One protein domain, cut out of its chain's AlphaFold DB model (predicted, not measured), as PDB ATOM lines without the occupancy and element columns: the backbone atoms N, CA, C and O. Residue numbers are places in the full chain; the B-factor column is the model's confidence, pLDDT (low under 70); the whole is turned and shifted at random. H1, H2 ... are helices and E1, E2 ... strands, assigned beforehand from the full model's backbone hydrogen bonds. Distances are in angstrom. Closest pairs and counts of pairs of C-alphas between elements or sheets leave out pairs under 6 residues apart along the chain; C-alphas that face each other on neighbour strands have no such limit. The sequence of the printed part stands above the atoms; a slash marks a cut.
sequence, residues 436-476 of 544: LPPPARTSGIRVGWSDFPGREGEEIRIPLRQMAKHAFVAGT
ATOM      1  N   LEU A 436     196.914 191.472 185.093       76.81
ATOM      2  CA  LEU A 436     196.529 192.050 186.378       76.81
ATOM      3  C   LEU A 436     197.492 193.193 186.737       76.81
ATOM      4  O   LEU A 436     198.696 193.063 186.498       76.81
ATOM      5  N   PRO A 437     196.998 194.300 187.323       78.56
ATOM      6  CA  PRO A 437     197.881 195.357 187.793       78.56
ATOM      7  C   PRO A 437     198.886 194.773 188.793       78.56
ATOM      8  O   PRO A 437     198.502 193.938 189.622       78.56
ATOM      9  N   PRO A 438     200.163 195.194 188.742       80.38
ATOM     10  CA  PRO A 438     201.148 194.708 189.687       80.38
ATOM     11  C   PRO A 438     200.691 195.068 191.107       80.38
ATOM     12  O   PRO A 438     200.126 196.154 191.316       80.38
ATOM     13  N   PRO A 439     200.913 194.180 192.092       80.12
ATOM     14  CA  PRO A 439     200.632 194.503 193.482       80.12
ATOM     15  C   PRO A 439     201.374 195.786 193.866       80.12
ATOM     16  O   PRO A 439     202.433 196.095 193.315       80.12
ATOM     17  N   ALA A 440     200.812 196.550 194.807       80.44
ATOM     18  CA  ALA A 440     201.477 197.742 195.327       80.44
ATOM     19  C   ALA A 440     202.920 197.405 195.726       80.44
ATOM     20  O   ALA A 440     203.162 196.308 196.227       80.44
ATOM     21  N   ARG A 441     203.861 198.335 195.504       75.25
ATOM     22  CA  ARG A 441     205.295 198.118 195.748       75.25
ATOM     23  C   ARG A 441     205.533 197.520 197.129       75.25
ATOM     24  O   ARG A 441     205.503 198.218 198.140       75.25
ATOM     25  N   THR A 442     205.793 196.223 197.156       73.00
ATOM     26  CA  THR A 442     206.110 195.491 198.374       73.00
ATOM     27  C   THR A 442     207.594 195.186 198.430       73.00
ATOM     28  O   THR A 442     208.206 194.778 197.444       73.00
ATOM     29  N   SER A 443     208.189 195.336 199.613       81.06
ATOM     30  CA  SER A 443     209.491 194.741 199.904       81.06
ATOM     31  C   SER A 443     209.394 193.220 199.753       81.06
ATOM     32  O   SER A 443     208.455 192.606 200.265       81.06
ATOM     33  N   GLY A 444     210.356 192.602 199.077       83.00
ATOM     34  CA  GLY A 444     210.335 191.167 198.835       83.00
ATOM     35  C   GLY A 444     211.320 190.740 197.760       83.00
ATOM     36  O   GLY A 444     212.106 191.553 197.265       83.00
ATOM     37  N   ILE A 445     211.254 189.462 197.400       81.31
ATOM     38  CA  ILE A 445     212.077 188.891 196.336       81.31
ATOM     39  C   ILE A 445     211.482 189.301 194.997       81.31
ATOM     40  O   ILE A 445     210.284 189.128 194.764       81.31
ATOM     41  N   ARG A 446     212.326 189.849 194.122       84.31
ATOM     42  CA  ARG A 446     211.948 190.173 192.750       84.31
ATOM     43  C   ARG A 446     211.673 188.885 191.986       84.31
ATOM     44  O   ARG A 446     212.558 188.047 191.852       84.31
ATOM     45  N   VAL A 447     210.459 188.765 191.472       84.56
ATOM     46  CA  VAL A 447     210.021 187.630 190.652       84.56
ATOM     47  C   VAL A 447     210.148 187.950 189.171       84.56
ATOM     48  O   VAL A 447     210.465 187.070 188.379       84.56
ATOM     49  N   GLY A 448     209.971 189.215 188.798       85.50
ATOM     50  CA  GLY A 448     210.096 189.648 187.416       85.50
ATOM     51  C   GLY A 448     209.809 191.130 187.247       85.50
ATOM     52  O   GLY A 448     209.867 191.906 188.204       85.50
ATOM     53  N   TRP A 449     209.487 191.491 186.014       86.88
ATOM     54  CA  TRP A 449     209.088 192.830 185.608       86.88
ATOM     55  C   TRP A 449     207.609 192.807 185.237       86.88
ATOM     56  O   TRP A 449     207.103 191.792 184.764       86.88
ATOM     57  N   SER A 450     206.897 193.893 185.519       85.69
ATOM     58  CA  SER A 450     205.506 194.022 185.121       85.69
ATOM     59  C   SER A 450     205.424 194.335 183.636       85.69
ATOM     60  O   SER A 450     206.047 195.285 183.173       85.69
ATOM     61  N   ASP A 451     204.606 193.563 182.927       81.69
ATOM     62  CA  ASP A 451     204.167 193.859 181.561       81.69
ATOM     63  C   ASP A 451     202.818 194.607 181.564       81.69
ATOM     64  O   ASP A 451     202.181 194.780 180.525       81.69
ATOM     65  N   PHE A 452     202.333 195.028 182.743       80.69
ATOM     66  CA  PHE A 452     201.068 195.743 182.860       80.69
ATOM     67  C   PHE A 452     201.194 197.118 182.200       80.69
ATOM     68  O   PHE A 452     202.096 197.878 182.570       80.69
ATOM     69  N   PRO A 453     200.294 197.493 181.273       72.69
ATOM     70  CA  PRO A 453     200.536 198.700 180.518       72.69
ATOM     71  C   PRO A 453     200.432 199.965 181.392       72.69
ATOM     72  O   PRO A 453     199.554 200.080 182.246       72.69
ATOM     73  N   GLY A 454     201.343 200.918 181.195       76.12
ATOM     74  CA  GLY A 454     201.564 202.086 182.060       76.12
ATOM     75  C   GLY A 454     202.405 201.819 183.317       76.12
ATOM     76  O   GLY A 454     202.714 202.754 184.057       76.12
ATOM     77  N   ARG A 455     202.765 200.560 183.584       83.06
ATOM     78  CA  ARG A 455     203.698 200.147 184.644       83.06
ATOM     79  C   ARG A 455     204.739 199.169 184.104       83.06
ATOM     80  O   ARG A 455     205.267 198.348 184.853       83.06
ATOM     81  N   GLU A 456     205.026 199.256 182.807       83.94
ATOM     82  CA  GLU A 456     206.006 198.407 182.151       83.94
ATOM     83  C   GLU A 456     207.373 198.583 182.824       83.94
ATOM     84  O   GLU A 456     207.828 199.702 183.071       83.94
ATOM     85  N   GLY A 457     208.029 197.473 183.163       83.44
ATOM     86  CA  GLY A 457     209.325 197.518 183.841       83.44
ATOM     87  C   GLY A 457     209.255 197.896 185.326       83.44
ATOM     88  O   GLY A 457     210.294 198.125 185.941       83.44
ATOM     89  N   GLU A 458     208.074 197.932 185.951       88.38
ATOM     90  CA  GLU A 458     208.000 197.949 187.413       88.38
ATOM     91  C   GLU A 458     208.411 196.577 187.971       88.38
ATOM     92  O   GLU A 458     207.923 195.539 187.522       88.38
ATOM     93  N   GLU A 459     209.320 196.543 188.952       88.06
ATOM     94  CA  GLU A 459     209.725 195.283 189.581       88.06
ATOM     95  C   GLU A 459     208.555 194.660 190.350       88.06
ATOM     96  O   GLU A 459     208.079 195.208 191.349       88.06
ATOM     97  N   ILE A 460     208.144 193.460 189.941       87.38
ATOM     98  CA  ILE A 460     207.183 192.662 190.697       87.38
ATOM     99  C   ILE A 460     207.952 191.916 191.777       87.38
ATOM    100  O   ILE A 460     208.802 191.063 191.499       87.38
ATOM    101  N   ARG A 461     207.636 192.232 193.032       87.19
ATOM    102  CA  ARG A 461     208.237 191.613 194.210       87.19
ATOM    103  C   ARG A 461     207.183 190.858 195.002       87.19
ATOM    104  O   ARG A 461     206.132 191.414 195.309       87.19
ATOM    105  N   ILE A 462     207.481 189.619 195.381       83.62
ATOM    106  CA  ILE A 462     206.638 188.849 196.299       83.62
ATOM    107  C   ILE A 462     207.207 189.001 197.713       83.62
ATOM    108  O   ILE A 462     208.390 188.710 197.928       83.62
ATOM    109  N   PRO A 463     206.397 189.431 198.701       85.69
ATOM    110  CA  PRO A 463     206.818 189.441 200.092       85.69
ATOM    111  C   PRO A 463     207.301 188.057 200.518       85.69
ATOM    112  O   PRO A 463     206.619 187.056 200.294       85.69
ATOM    113  N   LEU A 464     208.435 188.003 201.209       79.81
ATOM    114  CA  LEU A 464     209.047 186.752 201.669       79.81
ATOM    115  C   LEU A 464     208.073 185.852 202.447       79.81
ATOM    116  O   LEU A 464     208.059 184.640 202.252       79.81
ATOM    117  N   ARG A 465     207.175 186.447 203.244       78.38
ATOM    118  CA  ARG A 465     206.104 185.732 203.961       78.38
ATOM    119  C   ARG A 465     205.095 185.038 203.042       78.38
ATOM    120  O   ARG A 465     204.612 183.970 203.394       78.38
ATOM    121  N   GLN A 466     204.742 185.646 201.911       81.56
ATOM    122  CA  GLN A 466     203.830 185.046 200.929       81.56
ATOM    123  C   GLN A 466     204.549 183.968 200.125       81.56
ATOM    124  O   GLN A 466     204.019 182.879 199.923       81.56
ATOM    125  N   MET A 467     205.801 184.233 199.750       77.44
ATOM    126  CA  MET A 467     206.619 183.251 199.057       77.44
ATOM    127  C   MET A 467     206.827 181.996 199.912       77.44
ATOM    128  O   MET A 467     206.616 180.896 199.430       77.44
ATOM    129  N   ALA A 468     207.119 182.140 201.204       73.38
ATOM    130  CA  ALA A 468     207.242 181.017 202.130       73.38
ATOM    131  C   ALA A 468     205.977 180.145 202.245       73.38
ATOM    132  O   ALA A 468     206.083 178.958 202.545       73.38
ATOM    133  N   LYS A 469     204.787 180.719 202.024       78.50
ATOM    134  CA  LYS A 469     203.507 179.997 202.081       78.50
ATOM    135  C   LYS A 469     203.184 179.240 200.795       78.50
ATOM    136  O   LYS A 469     202.481 178.238 200.853       78.50
ATOM    137  N   HIS A 470     203.659 179.732 199.652       69.75
ATOM    138  CA  HIS A 470     203.195 179.292 198.333       69.75
ATOM    139  C   HIS A 470     204.312 178.811 197.396       69.75
ATOM    140  O   HIS A 470     204.025 178.324 196.305       69.75
ATOM    141  N   ALA A 471     205.583 178.926 197.786       69.00
ATOM    142  CA  ALA A 471     206.700 178.494 196.959       69.00
ATOM    143  C   ALA A 471     206.872 176.977 197.021       69.00
ATOM    144  O   ALA A 471     207.399 176.422 197.985       69.00
ATOM    145  N   PHE A 472     206.483 176.319 195.934       74.25
ATOM    146  CA  PHE A 472     206.874 174.953 195.642       74.25
ATOM    147  C   PHE A 472     208.002 174.975 194.609       74.25
ATOM    148  O   PHE A 472     207.789 175.288 193.439       74.25
ATOM    149  N   VAL A 473     209.226 174.684 195.045       74.75
ATOM    150  CA  VAL A 473     210.392 174.635 194.155       74.75
ATOM    151  C   VAL A 473     210.537 173.211 193.619       74.75
ATOM    152  O   VAL A 473     211.044 172.329 194.310       74.75
ATOM    153  N   ALA A 474     210.112 172.986 192.376       77.06
ATOM    154  CA  ALA A 474     210.240 171.705 191.679       77.06
ATOM    155  C   ALA A 474     211.046 171.827 190.381       77.06
ATOM    156  O   ALA A 474     211.214 172.908 189.828       77.06
ATOM    157  N   GLY A 475     211.606 170.705 189.925       79.25
ATOM    158  CA  GLY A 475     212.491 170.647 188.760       79.25
ATOM    159  C   GLY A 475     213.488 169.492 188.845       79.25
ATOM    160  O   GLY A 475     213.716 168.926 189.918       79.25
ATOM    161  N   THR A 476     214.124 169.152 187.729       75.81
ATOM    162  CA  THR A 476     215.134 168.086 187.640       75.81
ATOM    163  C   THR A 476     216.423 168.464 188.379       75.81
ATOM    164  O   THR A 476     216.729 169.638 188.598       75.81
TER     165      THR A 476
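What this domain is: This is residues 436 to 476 of the 544 residues of an uncharacterized protein of Acidibacillus ferrooxidans (UniProt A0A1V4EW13). With little regular structure, this is a small two-strand hairpin, E1 and E2, with the short helix H1 just past the end of E2 and a tail, residues 468 to 476, sticking out. The printed part has 41 residues, 16 of them in named elements, in the order E1, E2, H1; the class is mixed and the sheet antiparallel. The whole is loose, with a radius of gyration of the C-alphas of 11.6 A, and spans 35 by 23 by 15 A.

Where its parts are: E1, residues 445 to 449, is 11.8 A long and begins at C-alpha 445 (212.077, 188.891, 196.336). E2, residues 459 to 462, is 9.8 A long. H1, residues 464 to 470, is 10.1 A long and ends at C-alpha 470 (203.195, 179.292, 198.333).

How they stand to each other: E1 and E2 form an antiparallel hairpin at 141 degrees, with N 447 and O 460 2.8 A apart, within hydrogen-bond range. The closest C-alphas of E1 and H1, Ile 445 and Leu 464, are 6.5 A apart. In H1, 2 of 3 O i to N i+4 pairs are within range.

The domain as a whole: The C-alphas farthest apart, Gly 454 and Thr 476, are 37.0 A apart. The printed part has no cut and no long link. Residues 470 to 471 are under pLDDT 70.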